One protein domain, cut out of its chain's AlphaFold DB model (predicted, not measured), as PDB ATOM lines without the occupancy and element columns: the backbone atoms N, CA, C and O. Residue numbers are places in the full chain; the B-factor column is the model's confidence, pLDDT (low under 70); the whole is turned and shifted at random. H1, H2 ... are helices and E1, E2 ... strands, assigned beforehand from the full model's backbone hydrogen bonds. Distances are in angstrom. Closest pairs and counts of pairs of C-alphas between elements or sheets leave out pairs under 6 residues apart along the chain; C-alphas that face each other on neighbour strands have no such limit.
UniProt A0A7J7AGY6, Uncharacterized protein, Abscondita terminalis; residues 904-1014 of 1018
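What this domain is: This is residues 904 to 1014 of the 1018 residues of an uncharacterized protein of Abscondita terminalis (UniProt A0A7J7AGY6). With little regular structure, this only just elongated domain is two small sheets splayed as a V from the E3-E4 link: hairpin E2-E3, with H1 packed on E2, and antiparallel sheet E1-E4-E5. Residues 917 to 923 stick out. The 111 printed residues run E1 H1 E2 E3 E4 E5, mostly strand, under half in named elements; the whole is only just loose, close to compact (radius of gyration of the C-alphas 16.2 A), spanning 55 by 27 by 24 A.

Where its parts are: Find C-alpha 904 at (-31.203, -3.536, -29.679), beginning E1, residues 904 to 908. Then come H1, 926 to 932; E2, 935 to 942, 20.7 A, which bends by 52 degrees at 938; E3, 958 to 964, 19.9 A; E4, 968 to 975, 22.5 A; and E5, 1008 to 1013, ending at (-40.505, 0.258, -29.318).

How they stand to each other: Start at inner strand E4: it is antiparallel to E1, with N 905 and O 971 2.7 A apart, and forms a hairpin with E5, with N 972 and O 1011 at 2.9 A. In hairpin E2-E3, see N 938 and O 961, 2.8 A. The closest C-alphas of E3 and E4 are those of Ala 964 and Phe 970, 6.4 A; of H1 and E2, Glu 930 and Ile 936, 6.0 A. In H1 every O i to N i+4 pair is within hydrogen-bond range.

The domain as a whole: The farthest C-alphas, Ala 910 and Glu 987, are 55.0 A apart. The printed part has no cut; links E1-H1, E2-E3 and E4-E5 are long. Find pLDDT under 70 at 30 residues, among them 904 to 924.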
ATOM      1  N   MET A 904     -30.231  -4.071 -28.717       58.19
ATOM      2  CA  MET A 904     -31.203  -3.536 -29.679       58.19
ATOM      3  C   MET A 904     -31.141  -4.216 -31.052       58.19
ATOM      4  O   MET A 904     -30.195  -4.057 -31.820       58.19
ATOM      5  N   SER A 905     -32.236  -4.885 -31.406       51.34
ATOM      6  CA  SER A 905     -32.564  -5.312 -32.762       51.34
ATOM      7  C   SER A 905     -33.355  -4.219 -33.496       51.34
ATOM      8  O   SER A 905     -34.585  -4.299 -33.595       51.34
ATOM      9  N   VAL A 906     -32.659  -3.218 -34.035       45.75
ATOM     10  CA  VAL A 906     -33.225  -2.231 -34.973       45.75
ATOM     11  C   VAL A 906     -33.627  -2.899 -36.307       45.75
ATOM     12  O   VAL A 906     -33.083  -3.928 -36.710       45.75
ATOM     13  N   ARG A 907     -34.618  -2.375 -37.020       44.50
ATOM     14  CA  ARG A 907     -34.973  -2.834 -38.367       44.50
ATOM     15  C   ARG A 907     -35.416  -1.641 -39.205       44.50
ATOM     16  O   ARG A 907     -36.316  -0.930 -38.761       44.50
ATOM     17  N   PRO A 908     -34.879  -1.460 -40.425       34.91
ATOM     18  CA  PRO A 908     -35.614  -0.727 -41.439       34.91
ATOM     19  C   PRO A 908     -36.938  -1.457 -41.692       34.91
ATOM     20  O   PRO A 908     -37.068  -2.657 -41.410       34.91
ATOM     21  N   LEU A 909     -37.880  -0.789 -42.356       44.69
ATOM     22  CA  LEU A 909     -39.092  -1.439 -42.879       44.69
ATOM     23  C   LEU A 909     -38.792  -2.626 -43.837       44.69
ATOM     24  O   LEU A 909     -39.694  -3.405 -44.140       44.69
ATOM     25  N   ALA A 910     -37.518  -2.841 -44.211       33.47
ATOM     26  CA  ALA A 910     -36.950  -4.163 -44.494       33.47
ATOM     27  C   ALA A 910     -35.532  -4.389 -43.875       33.47
ATOM     28  O   ALA A 910     -34.535  -3.940 -44.427       33.47
ATOM     29  N   THR A 911     -35.454  -5.184 -42.792       25.81
ATOM     30  CA  THR A 911     -34.310  -6.029 -42.306       25.81
ATOM     31  C   THR A 911     -32.991  -5.443 -41.703       25.81
ATOM     32  O   THR A 911     -32.039  -5.193 -42.426       25.81
ATOM     33  N   ASN A 912     -32.901  -5.503 -40.352       29.33
ATOM     34  CA  ASN A 912     -31.756  -5.845 -39.439       29.33
ATOM     35  C   ASN A 912     -30.628  -4.845 -38.944       29.33
ATOM     36  O   ASN A 912     -30.461  -3.796 -39.557       29.33
ATOM     37  N   PRO A 913     -29.900  -5.148 -37.806       38.50
ATOM     38  CA  PRO A 913     -29.137  -4.180 -36.935       38.50
ATOM     39  C   PRO A 913     -27.846  -4.655 -36.167       38.50
ATOM     40  O   PRO A 913     -27.391  -5.770 -36.396       38.50
ATOM     41  N   ASN A 914     -27.322  -3.872 -35.179       35.16
ATOM     42  CA  ASN A 914     -27.105  -4.266 -33.738       35.16
ATOM     43  C   ASN A 914     -26.388  -3.188 -32.843       35.16
ATOM     44  O   ASN A 914     -25.797  -2.263 -33.387       35.16
ATOM     45  N   GLY A 915     -26.387  -3.330 -31.491       27.00
ATOM     46  CA  GLY A 915     -25.611  -2.504 -30.506       27.00
ATOM     47  C   GLY A 915     -25.652  -2.975 -29.002       27.00
ATOM     48  O   GLY A 915     -26.686  -3.538 -28.629       27.00
ATOM     49  N   PRO A 916     -24.588  -2.812 -28.146       30.62
ATOM     50  CA  PRO A 916     -24.513  -3.302 -26.731       30.62
ATOM     51  C   PRO A 916     -23.985  -2.313 -25.618       30.62
ATOM     52  O   PRO A 916     -23.690  -1.160 -25.906       30.62
ATOM     53  N   PHE A 917     -23.842  -2.767 -24.344       35.16
ATOM     54  CA  PHE A 917     -23.414  -2.010 -23.116       35.16
ATOM     55  C   PHE A 917     -22.698  -2.957 -22.068       35.16
ATOM     56  O   PHE A 917     -22.587  -4.148 -22.369       35.16
ATOM     57  N   PRO A 918     -22.114  -2.498 -20.926       32.41
ATOM     58  CA  PRO A 918     -20.696  -2.633 -20.544       32.41
ATOM     59  C   PRO A 918     -20.349  -3.859 -19.642       32.41
ATOM     60  O   PRO A 918     -21.168  -4.747 -19.414       32.41
ATOM     61  N   SER A 919     -19.137  -3.887 -19.069       29.27
ATOM     62  CA  SER A 919     -18.686  -4.864 -18.054       29.27
ATOM     63  C   SER A 919     -17.495  -4.316 -17.209       29.27
ATOM     64  O   SER A 919     -17.638  -3.265 -16.590       29.27
ATOM     65  N   GLY A 920     -16.315  -4.957 -17.176       25.17
ATOM     66  CA  GLY A 920     -15.039  -4.389 -16.682       25.17
ATOM     67  C   GLY A 920     -14.376  -3.482 -17.728       25.17
ATOM     68  O   GLY A 920     -13.233  -3.706 -18.118       25.17
ATOM     69  N   VAL A 921     -15.176  -2.576 -18.287       44.34
ATOM     70  CA  VAL A 921     -15.205  -2.295 -19.728       44.34
ATOM     71  C   VAL A 921     -15.831  -0.927 -19.973       44.34
ATOM     72  O   VAL A 921     -16.772  -0.550 -19.275       44.34
ATOM     73  N   HIS A 922     -15.333  -0.200 -20.972       49.94
ATOM     74  CA  HIS A 922     -15.787   1.155 -21.282       49.94
ATOM     75  C   HIS A 922     -17.257   1.193 -21.708       49.94
ATOM     76  O   HIS A 922     -17.714   0.381 -22.518       49.94
ATOM     77  N   THR A 923     -17.967   2.220 -21.255       60.03
ATOM     78  CA  THR A 923     -19.241   2.603 -21.862       60.03
ATOM     79  C   THR A 923     -18.977   3.247 -23.219       60.03
ATOM     80  O   THR A 923     -18.144   4.146 -23.329       60.03
ATOM     81  N   MET A 924     -19.669   2.777 -24.264       66.88
ATOM     82  CA  MET A 924     -19.487   3.304 -25.618       66.88
ATOM     83  C   MET A 924     -19.806   4.811 -25.678       66.88
ATOM     84  O   MET A 924     -20.832   5.229 -25.130       66.88
ATOM     85  N   PRO A 925     -18.973   5.622 -26.363       79.00
ATOM     86  CA  PRO A 925     -19.308   7.004 -26.687       79.00
ATOM     87  C   PRO A 925     -20.618   7.086 -27.474       79.00
ATOM     88  O   PRO A 925     -20.925   6.211 -28.295       79.00
ATOM     89  N   VAL A 926     -21.376   8.152 -27.249       84.56
ATOM     90  CA  VAL A 926     -22.654   8.413 -27.920       84.56
ATOM     91  C   VAL A 926     -22.431   8.515 -29.425       84.56
ATOM     92  O   VAL A 926     -23.066   7.786 -30.183       84.56
ATOM     93  N   GLU A 927     -21.435   9.289 -29.859       83.38
ATOM     94  CA  GLU A 927     -21.136   9.476 -31.286       83.38
ATOM     95  C   GLU A 927     -20.715   8.169 -31.978       83.38
ATOM     96  O   GLU A 927     -21.035   7.938 -33.144       83.38
ATOM     97  N   ALA A 928     -20.039   7.277 -31.249       73.81
ATOM     98  CA  ALA A 928     -19.671   5.951 -31.743       73.81
ATOM     99  C   ALA A 928     -20.870   4.986 -31.792       73.81
ATOM    100  O   ALA A 928     -20.867   4.046 -32.585       73.81
ATOM    101  N   THR A 929     -21.891   5.214 -30.961       76.06
ATOM    102  CA  THR A 929     -23.134   4.430 -30.932       76.06
ATOM    103  C   THR A 929     -24.044   4.815 -32.101       76.06
ATOM    104  O   THR A 929     -24.496   3.930 -32.827       76.06
ATOM    105  N   GLU A 930     -24.223   6.115 -32.360       79.94
ATOM    106  CA  GLU A 930     -25.007   6.636 -33.498       79.94
ATOM    107  C   GLU A 930     -24.342   6.325 -34.854       79.94
ATOM    108  O   GLU A 930     -25.022   6.083 -35.848       79.94
ATOM    109  N   HIS A 931     -23.006   6.227 -34.901       72.31
ATOM    110  CA  HIS A 931     -22.279   5.750 -36.088       72.31
ATOM    111  C   HIS A 931     -22.357   4.215 -36.261       72.31
ATOM    112  O   HIS A 931     -22.188   3.710 -37.376       72.31
ATOM    113  N   ALA A 932     -22.615   3.442 -35.198       64.88
ATOM    114  CA  ALA A 932     -22.689   1.979 -35.268       64.88
ATOM    115  C   ALA A 932     -24.054   1.446 -35.746       64.88
ATOM    116  O   ALA A 932     -24.112   0.345 -36.300       64.88
ATOM    117  N   GLY A 933     -25.142   2.202 -35.564       66.38
ATOM    118  CA  GLY A 933     -26.474   1.800 -36.012       66.38
ATOM    119  C   GLY A 933     -27.520   2.923 -35.950       66.38
ATOM    120  O   GLY A 933     -27.285   3.935 -35.300       66.38
ATOM    121  N   PRO A 934     -28.686   2.746 -36.606       73.81
ATOM    122  CA  PRO A 934     -29.722   3.776 -36.764       73.81
ATOM    123  C   PRO A 934     -30.548   3.986 -35.481       73.81
ATOM    124  O   PRO A 934     -31.727   3.625 -35.382       73.81
ATOM    125  N   VAL A 935     -29.878   4.554 -34.483       80.25
ATOM    126  CA  VAL A 935     -30.364   4.929 -33.154       80.25
ATOM    127  C   VAL A 935     -29.940   6.374 -32.909       80.25
ATOM    128  O   VAL A 935     -28.846   6.764 -33.309       80.25
ATOM    129  N   ILE A 936     -30.788   7.152 -32.242       85.38
ATOM    130  CA  ILE A 936     -30.444   8.487 -31.744       85.38
ATOM    131  C   ILE A 936     -30.528   8.450 -30.218       85.38
ATOM    132  O   ILE A 936     -31.519   7.979 -29.664       85.38
ATOM    133  N   VAL A 937     -29.495   8.943 -29.544       89.56
ATOM    134  CA  VAL A 937     -29.471   9.243 -28.115       89.56
ATOM    135  C   VAL A 937     -29.826  10.716 -27.947       89.56
ATOM    136  O   VAL A 937     -29.130  11.605 -28.439       89.56
ATOM    137  N   TRP A 938     -30.908  10.989 -27.229       92.25
ATOM    138  CA  TRP A 938     -31.374  12.345 -26.931       92.25
ATOM    139  C   TRP A 938     -30.864  12.853 -25.582       92.25
ATOM    140  O   TRP A 938     -30.736  14.056 -25.385       92.25
ATOM    141  N   ARG A 939     -30.536  11.937 -24.661       91.88
ATOM    142  CA  ARG A 939     -30.048  12.257 -23.315       91.88
ATOM    143  C   ARG A 939     -29.140  11.160 -22.785       91.88
ATOM    144  O   ARG A 939     -29.454   9.976 -22.920       91.88
ATOM    145  N   LYS A 940     -28.075  11.569 -22.100       90.06
ATOM    146  CA  LYS A 940     -27.301  10.756 -21.162       90.06
ATOM    147  C   LYS A 940     -26.762  11.676 -20.056       90.06
ATOM    148  O   LYS A 940     -25.722  12.306 -20.219       90.06
ATOM    149  N   GLU A 941     -27.468  11.764 -18.928       89.00
ATOM    150  CA  GLU A 941     -27.074  12.608 -17.779       89.00
ATOM    151  C   GLU A 941     -27.220  11.880 -16.435       89.00
ATOM    152  O   GLU A 941     -27.825  10.807 -16.354       89.00
ATOM    153  N   PHE A 942     -26.698  12.464 -15.348       87.62
ATOM    154  CA  PHE A 942     -26.956  11.938 -14.008       87.62
ATOM    155  C   PHE A 942     -28.378  12.265 -13.538       87.62
ATOM    156  O   PHE A 942     -28.770  13.426 -13.389       87.62
ATOM    157  N   ARG A 943     -29.125  11.219 -13.170       88.19
ATOM    158  CA  ARG A 943     -30.456  11.326 -12.572       88.19
ATOM    159  C   ARG A 943     -30.332  11.890 -11.156       88.19
ATOM    160  O   ARG A 943     -30.053  11.166 -10.193       88.19
ATOM    161  N   ASN A 944     -30.505  13.201 -11.029       86.94
ATOM    162  CA  ASN A 944     -30.308  13.933  -9.778       86.94
ATOM    163  C   ASN A 944     -31.156  13.360  -8.624       86.94
ATOM    164  O   ASN A 944     -32.318  13.002  -8.798       86.94
ATOM    165  N   GLY A 945     -30.553  13.241  -7.436       85.94
ATOM    166  CA  GLY A 945     -31.206  12.684  -6.242       85.94
ATOM    167  C   GLY A 945     -31.437  11.163  -6.244       85.94
ATOM    168  O   GLY A 945     -31.997  10.646  -5.283       85.94
ATOM    169  N   SER A 946     -31.006  10.429  -7.278       87.62
ATOM    170  CA  SER A 946     -31.234   8.976  -7.365       87.62
ATOM    171  C   SER A 946     -30.392   8.133  -6.395       87.62
ATOM    172  O   SER A 946     -30.850   7.072  -5.968       87.62
ATOM    173  N   GLY A 947     -29.189   8.586  -6.035       85.88
ATOM    174  CA  GLY A 947     -28.292   7.891  -5.108       85.88
ATOM    175  C   GLY A 947     -28.734   8.015  -3.646       85.88
ATOM    176  O   GLY A 947     -29.102   9.101  -3.197       85.88
ATOM    177  N   GLY A 948     -28.680   6.907  -2.899       87.19
ATOM    178  CA  GLY A 948     -29.149   6.836  -1.509       87.19
ATOM    179  C   GLY A 948     -28.466   7.860  -0.597       87.19
ATOM    180  O   GLY A 948     -27.239   7.983  -0.593       87.19
ATOM    181  N   ALA A 949     -29.258   8.624   0.158       89.62
ATOM    182  CA  ALA A 949     -28.754   9.685   1.028       89.62
ATOM    183  C   ALA A 949     -28.107   9.115   2.304       89.62
ATOM    184  O   ALA A 949     -28.641   8.202   2.924       89.62
ATOM    185  N   GLY A 950     -26.985   9.683   2.742       86.62
ATOM    186  CA  GLY A 950     -26.260   9.234   3.933       86.62
ATOM    187  C   GLY A 950     -25.067  10.137   4.239       86.62
ATOM    188  O   GLY A 950     -24.860  11.136   3.553       86.62
ATOM    189  N   ALA A 951     -24.276   9.780   5.258       82.62
ATOM    190  CA  ALA A 951     -23.018  10.475   5.567       82.62
ATOM    191  C   ALA A 951     -22.016  10.390   4.399       82.62
ATOM    192  O   ALA A 951     -21.323  11.358   4.100       82.62
ATOM    193  N   LEU A 952     -22.019   9.254   3.697       80.25
ATOM    194  CA  LEU A 952     -21.573   9.128   2.315       80.25
ATOM    195  C   LEU A 952     -22.821   8.845   1.467       80.25
ATOM    196  O   LEU A 952     -23.659   8.026   1.853       80.25
ATOM    197  N   ARG A 953     -22.973   9.548   0.342       81.94
ATOM    198  CA  ARG A 953     -24.103   9.381  -0.585       81.94
ATOM    199  C   ARG A 953     -23.775   8.285  -1.599       81.94
ATOM    200  O   ARG A 953     -22.666   8.260  -2.125       81.94
ATOM    201  N   GLY A 954     -24.739   7.419  -1.905       81.62
ATOM    202  CA  GLY A 954     -24.601   6.436  -2.980       81.62
ATOM    203  C   GLY A 954     -24.402   7.094  -4.353       81.62
ATOM    204  O   GLY A 954     -24.824   8.232  -4.574       81.62
ATOM    205  N   GLY A 955     -23.779   6.366  -5.284       82.88
ATOM    206  CA  GLY A 955     -23.631   6.815  -6.671       82.88
ATOM    207  C   GLY A 955     -24.982   7.149  -7.314       82.88
ATOM    208  O   GLY A 955     -25.999   6.523  -7.004       82.88
ATOM    209  N   LEU A 956     -24.998   8.156  -8.189       83.62
ATOM    210  CA  LEU A 956     -26.193   8.500  -8.958       83.62
ATOM    211  C   LEU A 956     -26.386   7.492 -10.096       83.62
ATOM    212  O   LEU A 956     -25.425   7.104 -10.757       83.62
ATOM    213  N   GLY A 957     -27.633   7.098 -10.339       83.69
ATOM    214  CA  GLY A 957     -28.019   6.457 -11.592       83.69
ATOM    215  C   GLY A 957     -28.053   7.466 -12.742       83.69
ATOM    216  O   GLY A 957     -28.032   8.680 -12.525       83.69
ATOM    217  N   GLN A 958     -28.142   6.957 -13.965       87.81
ATOM    218  CA  GLN A 958     -28.260   7.763 -15.178       87.81
ATOM    219  C   GLN A 958     -29.721   7.916 -15.618       87.81
ATOM    220  O   GLN A 958     -30.599   7.148 -15.212       87.81
ATOM    221  N   GLU A 959     -29.965   8.917 -16.453       88.25
ATOM    222  CA  GLU A 959     -31.172   9.082 -17.256       88.25
ATOM    223  C   GLU A 959     -30.749   9.039 -18.728       88.25
ATOM    224  O   GLU A 959     -29.893   9.821 -19.151       88.25
ATOM    225  N   ILE A 960     -31.282   8.064 -19.471       88.00
ATOM    226  CA  ILE A 960     -30.909   7.765 -20.857       88.00
ATOM    227  C   ILE A 960     -32.183   7.754 -21.699       88.00
ATOM    228  O   ILE A 960     -33.136   7.053 -21.362       88.00
ATOM    229  N   GLU A 961     -32.183   8.526 -22.780       89.69
ATOM    230  CA  GLU A 961     -33.324   8.744 -23.675       89.69
ATOM    231  C   GLU A 961     -32.870   8.395 -25.097       89.69
ATOM    232  O   GLU A 961     -31.867   8.940 -25.565       89.69
ATOM    233  N   ILE A 962     -33.554   7.462 -25.770       87.44
ATOM    234  CA  ILE A 962     -33.172   6.971 -27.104       87.44
ATOM    235  C   ILE A 962     -34.377   6.838 -28.034       87.44
ATOM    236  O   ILE A 962     -35.468   6.515 -27.587       87.44
ATOM    237  N   SER A 963     -34.176   7.000 -29.340       84.81
ATOM    238  CA  SER A 963     -35.162   6.639 -30.367       84.81
ATOM    239  C   SER A 963     -34.514   5.855 -31.508       84.81
ATOM    240  O   SER A 963     -33.291   5.784 -31.638       84.81
ATOM    241  N   ALA A 964     -35.338   5.284 -32.386       79.88
ATOM    242  CA  ALA A 964     -34.877   4.918 -33.722       79.88
ATOM    243  C   ALA A 964     -34.544   6.183 -34.541       79.88
ATOM    244  O   ALA A 964     -35.094   7.257 -34.278       79.88
ATOM    245  N   SER A 965     -33.695   6.053 -35.563       77.31
ATOM    246  CA  SER A 965     -33.659   7.023 -36.671       77.31
ATOM    247  C   SER A 965     -34.934   6.919 -37.528       77.31
ATOM    248  O   SER A 965     -35.590   5.874 -37.548       77.31
ATOM    249  N   GLU A 966     -35.289   7.973 -38.272       75.56
ATOM    250  CA  GLU A 966     -36.506   7.976 -39.100       75.56
ATOM    251  C   GLU A 966     -36.532   6.800 -40.103       75.56
ATOM    252  O   GLU A 966     -35.553   6.514 -40.792       75.56
ATOM    253  N   GLY A 967     -37.669   6.096 -40.178       73.00
ATOM    254  CA  GLY A 967     -37.860   4.928 -41.051       73.00
ATOM    255  C   GLY A 967     -37.477   3.570 -40.440       73.00
ATOM    256  O   GLY A 967     -37.625   2.543 -41.115       73.00
ATOM    257  N   TYR A 968     -37.037   3.543 -39.178       69.38
ATOM    258  CA  TYR A 968     -36.651   2.333 -38.446       69.38
ATOM    259  C   TYR A 968     -37.561   2.072 -37.228       69.38
ATOM    260  O   TYR A 968     -38.075   2.999 -36.612       69.38
ATOM    261  N   GLU A 969     -37.736   0.802 -36.845       69.19
ATOM    262  CA  GLU A 969     -38.220   0.401 -35.507       69.19
ATOM    263  C   GLU A 969     -37.094  -0.295 -34.734       69.19
ATOM    264  O   GLU A 969     -36.197  -0.862 -35.361       69.19
ATOM    265  N   PHE A 970     -37.150  -0.363 -33.399       69.19
ATOM    266  CA  PHE A 970     -36.272  -1.272 -32.652       69.19
ATOM    267  C   PHE A 970     -37.004  -2.155 -31.646       69.19
ATOM    268  O   PHE A 970     -38.047  -1.830 -31.081       69.19
ATOM    269  N   ARG A 971     -36.423  -3.333 -31.428       68.31
ATOM    270  CA  ARG A 971     -36.827  -4.289 -30.399       68.31
ATOM    271  C   ARG A 971     -35.649  -4.503 -29.478       68.31
ATOM    272  O   ARG A 971     -34.543  -4.659 -29.979       68.31
ATOM    273  N   PHE A 972     -35.856  -4.568 -28.172       69.25
ATOM    274  CA  PHE A 972     -34.766  -4.833 -27.235       69.25
ATOM    275  C   PHE A 972     -35.068  -6.016 -26.318       69.25
ATOM    276  O   PHE A 972     -36.225  -6.324 -26.020       69.25
ATOM    277  N   SER A 973     -34.010  -6.704 -25.898       67.12
ATOM    278  CA  SER A 973     -34.063  -7.780 -24.906       67.12
ATOM    279  C   SER A 973     -33.891  -7.163 -23.517       67.12
ATOM    280  O   SER A 973     -32.778  -6.810 -23.134       67.12
ATOM    281  N   ALA A 974     -34.985  -6.956 -22.778       72.25
ATOM    282  CA  ALA A 974     -34.905  -6.353 -21.449       72.25
ATOM    283  C   ALA A 974     -34.232  -7.322 -20.462       72.25
ATOM    284  O   ALA A 974     -34.572  -8.511 -20.422       72.25
ATOM    285  N   MET A 975     -33.294  -6.824 -19.654       76.69
ATOM    286  CA  MET A 975     -32.547  -7.621 -18.658       76.69
ATOM    287  C   MET A 975     -32.421  -6.929 -17.286       76.69
ATOM    288  O   MET A 975     -31.817  -7.474 -16.359       76.69
ATOM    289  N   PHE A 976     -33.080  -5.783 -17.131       78.81
ATOM    290  CA  PHE A 976     -33.035  -4.853 -16.003       78.81
ATOM    291  C   PHE A 976     -33.455  -5.461 -14.660       78.81
ATOM    292  O   PHE A 976     -34.407  -6.241 -14.578       78.81
ATOM    293  N   ASP A 977     -32.766  -5.076 -13.590       79.31
ATOM    294  CA  ASP A 977     -33.141  -5.339 -12.193       79.31
ATOM    295  C   ASP A 977     -33.152  -4.019 -11.402       79.31
ATOM    296  O   ASP A 977     -32.871  -2.962 -11.973       79.31
ATOM    297  N   ARG A 978     -33.460  -4.062 -10.099       83.69
ATOM    298  CA  ARG A 978     -33.657  -2.871  -9.238       83.69
ATOM    299  C   ARG A 978     -34.883  -2.005  -9.579       83.69
ATOM    300  O   ARG A 978     -34.959  -0.847  -9.159       83.69
ATOM    301  N   ILE A 979     -35.866  -2.550 -10.298       85.12
ATOM    302  CA  ILE A 979     -37.142  -1.881 -10.610       85.12
ATOM    303  C   ILE A 979     -38.136  -2.057  -9.448       85.12
ATOM    304  O   ILE A 979     -38.929  -1.158  -9.159       85.12
ATOM    305  N   GLN A 980     -38.082  -3.183  -8.726       83.00
ATOM    306  CA  GLN A 980     -38.923  -3.437  -7.549       83.00
ATOM    307  C   GLN A 980     -38.179  -3.195  -6.231       83.00
ATOM    308  O   GLN A 980     -38.758  -2.563  -5.340       83.00
ATOM    309  N   TYR A 981     -36.917  -3.620  -6.108       85.06
ATOM    310  CA  TYR A 981     -36.093  -3.431  -4.905       85.06
ATOM    311  C   TYR A 981     -34.841  -2.592  -5.217       85.06
ATOM    312  O   TYR A 981     -33.963  -3.074  -5.928       85.06
ATOM    313  N   PRO A 982     -34.719  -1.354  -4.701       86.94
ATOM    314  CA  PRO A 982     -33.556  -0.508  -4.967       86.94
ATOM    315  C   PRO A 982     -32.273  -1.056  -4.325       86.94
ATOM    316  O   PRO A 982     -32.311  -1.969  -3.499       86.94
ATOM    317  N   ALA A 983     -31.136  -0.465  -4.692       86.38
ATOM    318  CA  ALA A 983     -29.877  -0.620  -3.967       86.38
ATOM    319  C   ALA A 983     -30.037  -0.121  -2.518       86.38
ATOM    320  O   ALA A 983     -30.561   0.976  -2.298       86.38
ATOM    321  N   ARG A 984     -29.636  -0.934  -1.534       88.19
ATOM    322  CA  ARG A 984     -29.964  -0.700  -0.118       88.19
ATOM    323  C   ARG A 984     -28.935   0.140   0.637       88.19
ATOM    324  O   ARG A 984     -27.727  -0.093   0.546       88.19
ATOM    325  N   GLY A 985     -29.441   1.050   1.465       85.69
ATOM    326  CA  GLY A 985     -28.643   1.812   2.421       85.69
ATOM    327  C   GLY A 985     -28.066   0.932   3.539       85.69
ATOM    328  O   GLY A 985     -28.532  -0.181   3.802       85.69
ATOM    329  N   ARG A 986     -27.029   1.431   4.220       86.75
ATOM    330  CA  ARG A 986     -26.391   0.770   5.371       86.75
ATOM    331  C   ARG A 986     -26.234   1.760   6.526       86.75
ATOM    332  O   ARG A 986     -26.012   2.942   6.291       86.75
ATOM    333  N   GLU A 987     -26.374   1.272   7.760       86.31
ATOM    334  CA  GLU A 987     -26.013   1.984   9.006       86.31
ATOM    335  C   GLU A 987     -26.582   3.415   9.140       86.31
ATOM    336  O   GLU A 987     -25.949   4.316   9.678       86.31
ATOM    337  N   GLY A 988     -27.824   3.609   8.684       84.44
ATOM    338  CA  GLY A 988     -28.541   4.890   8.746       84.44
ATOM    339  C   GLY A 988     -28.572   5.665   7.426       84.44
ATOM    340  O   GLY A 988     -29.320   6.633   7.322       84.44
ATOM    341  N   GLY A 989     -27.827   5.223   6.408       88.56
ATOM    342  CA  GLY A 989     -28.061   5.635   5.026       88.56
ATOM    343  C   GLY A 989     -29.402   5.110   4.499       88.56
ATOM    344  O   GLY A 989     -29.825   4.004   4.840       88.56
ATOM    345  N   PHE A 990     -30.055   5.909   3.661       91.50
ATOM    346  CA  PHE A 990     -31.286   5.577   2.950       91.50
ATOM    347  C   PHE A 990     -31.002   4.743   1.693       91.50
ATOM    348  O   PHE A 990     -29.919   4.820   1.111       91.50
ATOM    349  N   ASP A 991     -32.001   3.978   1.254       91.31
ATOM    350  CA  ASP A 991     -31.972   3.265  -0.025       91.31
ATOM    351  C   ASP A 991     -31.883   4.235  -1.217       91.31
ATOM    352  O   ASP A 991     -32.317   5.389  -1.147       91.31
ATOM    353  N   GLY A 992     -31.343   3.750  -2.337       87.88
ATOM    354  CA  GLY A 992     -31.383   4.458  -3.613       87.88
ATOM    355  C   GLY A 992     -32.787   4.517  -4.227       87.88
ATOM    356  O   GLY A 992     -33.728   3.839  -3.808       87.88
ATOM    357  N   THR A 993     -32.931   5.312  -5.281       89.25
ATOM    358  CA  THR A 993     -34.147   5.338  -6.102       89.25
ATOM    359  C   THR A 993     -34.195   4.111  -7.015       89.25
ATOM    360  O   THR A 993     -33.169   3.640  -7.503       89.25
ATOM    361  N   LYS A 994     -35.398   3.586  -7.267       90.19
ATOM    362  CA  LYS A 994     -35.601   2.441  -8.168       90.19
ATOM    363  C   LYS A 994     -35.303   2.806  -9.625       90.19
ATOM    364  O   LYS A 994     -35.549   3.941 -10.055       90.19
ATOM    365  N   GLY A 995     -34.836   1.821 -10.387       86.88
ATOM    366  CA  GLY A 995     -34.779   1.909 -11.842       86.88
ATOM    367  C   GLY A 995     -36.183   1.992 -12.448       86.88
ATOM    368  O   GLY A 995     -37.154   1.505 -11.865       86.88
ATOM    369  N   PHE A 996     -36.295   2.620 -13.615       87.94
ATOM    370  CA  PHE A 996     -37.538   2.750 -14.371       87.94
ATOM    371  C   PHE A 996     -37.247   2.584 -15.862       87.94
ATOM    372  O   PHE A 996     -36.211   3.039 -16.332       87.94
ATOM    373  N   VAL A 997     -38.168   1.953 -16.590       85.81
ATOM    374  CA  VAL A 997     -38.180   1.941 -18.054       85.81
ATOM    375  C   VAL A 997     -39.624   2.063 -18.539       85.81
ATOM    376  O   VAL A 997     -40.532   1.410 -18.016       85.81
ATOM    377  N   GLY A 998     -39.833   2.898 -19.544       87.88
ATOM    378  CA  GLY A 998     -41.119   3.152 -20.173       87.88
ATOM    379  C   GLY A 998     -40.920   3.909 -21.479       87.88
ATOM    380  O   GLY A 998     -39.783   4.241 -21.800       87.88
ATOM    381  N   LEU A 999     -42.014   4.145 -22.195       88.62
ATOM    382  CA  LEU A 999     -42.051   5.003 -23.378       88.62
ATOM    383  C   LEU A 999     -42.464   6.436 -23.019       88.62
ATOM    384  O   LEU A 999     -43.084   6.666 -21.972       88.62
ATOM    385  N   ASP A1000     -42.192   7.365 -23.930       85.12
ATOM    386  CA  ASP A1000     -42.679   8.750 -23.930       85.12
ATOM    387  C   ASP A1000     -44.197   8.908 -23.700       85.12
ATOM    388  O   ASP A1000     -44.627   9.815 -22.982       85.12
ATOM    389  N   ASP A1001     -45.018   7.992 -24.224       84.38
ATOM    390  CA  ASP A1001     -46.474   7.957 -24.014       84.38
ATOM    391  C   ASP A1001     -46.908   7.556 -22.583       84.38
ATOM    392  O   ASP A1001     -48.097   7.590 -22.248       84.38
ATOM    393  N   GLY A1002     -45.948   7.199 -21.721       84.25
ATOM    394  CA  GLY A1002     -46.157   6.742 -20.346       84.25
ATOM    395  C   GLY A1002     -46.310   5.224 -20.190       84.25
ATOM    396  O   GLY A1002     -46.517   4.745 -19.068       84.25
ATOM    397  N   THR A1003     -46.205   4.439 -21.268       86.44
ATOM    398  CA  THR A1003     -46.273   2.971 -21.227       86.44
ATOM    399  C   THR A1003     -45.085   2.392 -20.466       86.44
ATOM    400  O   THR A1003     -43.958   2.378 -20.952       86.44
ATOM    401  N   VAL A1004     -45.333   1.848 -19.272       86.81
ATOM    402  CA  VAL A1004     -44.299   1.193 -18.454       86.81
ATOM    403  C   VAL A1004     -43.899  -0.150 -19.067       86.81
ATOM    404  O   VAL A1004     -44.733  -1.047 -19.231       86.81
ATOM    405  N   LEU A1005     -42.609  -0.319 -19.362       82.62
ATOM    406  CA  LEU A1005     -42.070  -1.532 -19.973       82.62
ATOM    407  C   LEU A1005     -41.629  -2.558 -18.913       82.62
ATOM    408  O   LEU A1005     -41.351  -2.246 -17.756       82.62
ATOM    409  N   ARG A1006     -41.583  -3.837 -19.300       80.50
ATOM    410  CA  ARG A1006     -41.205  -4.947 -18.406       80.50
ATOM    411  C   ARG A1006     -39.689  -4.975 -18.214       80.50
ATOM    412  O   ARG A1006     -38.945  -4.795 -19.171       80.50
ATOM    413  N   GLY A1007     -39.233  -5.313 -17.007       74.94
ATOM    414  CA  GLY A1007     -37.798  -5.408 -16.703       74.94
ATOM    415  C   GLY A1007     -37.044  -6.547 -17.404       74.94
ATOM    416  O   GLY A1007     -35.845  -6.427 -17.616       74.94
ATOM    417  N   LYS A1008     -37.717  -7.647 -17.781       76.50
ATOM    418  CA  LYS A1008     -37.088  -8.824 -18.418       76.50
ATOM    419  C   LYS A1008     -37.850  -9.288 -19.677       76.50
ATOM    420  O   LYS A1008     -39.083  -9.293 -19.661       76.50
ATOM    421  N   GLY A1009     -37.121  -9.774 -20.688       69.75
ATOM    422  CA  GLY A1009     -37.637 -10.408 -21.917       69.75
ATOM    423  C   GLY A1009     -37.781  -9.453 -23.114       69.75
ATOM    424  O   GLY A1009     -37.702  -8.235 -22.957       69.75
ATOM    425  N   GLN A1010     -37.990  -9.993 -24.322       70.50
ATOM    426  CA  GLN A1010     -38.044  -9.177 -25.550       70.50
ATOM    427  C   GLN A1010     -39.253  -8.220 -25.609       70.50
ATOM    428  O   GLN A1010     -40.384  -8.600 -25.288       70.50
ATOM    429  N   GLN A1011     -39.022  -6.978 -26.050       77.94
ATOM    430  CA  GLN A1011     -40.019  -5.907 -26.213       77.94
ATOM    431  C   GLN A1011     -39.786  -5.123 -27.514       77.94
ATOM    432  O   GLN A1011     -38.721  -5.233 -28.117       77.94
ATOM    433  N   GLN A1012     -40.789  -4.367 -27.964       77.50
ATOM    434  CA  GLN A1012     -40.770  -3.568 -29.195       77.50
ATOM    435  C   GLN A1012     -41.075  -2.110 -28.847       77.50
ATOM    436  O   GLN A1012     -42.029  -1.858 -28.113       77.50
ATOM    437  N   VAL A1013     -40.277  -1.189 -29.383       74.94
ATOM    438  CA  VAL A1013     -40.505   0.258 -29.318       74.94
ATOM    439  C   VAL A1013     -41.062   0.698 -30.679       74.94
ATOM    440  O   VAL A1013     -40.468   0.355 -31.709       74.94
ATOM    441  N   PRO A1014     -42.227   1.374 -30.732       74.06
ATOM    442  CA  PRO A1014     -42.768   1.921 -31.974       74.06
ATOM    443  C   PRO A1014     -41.811   2.922 -32.631       74.06
ATOM    444  O   PRO A1014     -41.131   3.673 -31.947       74.06
TER     445      PRO A1014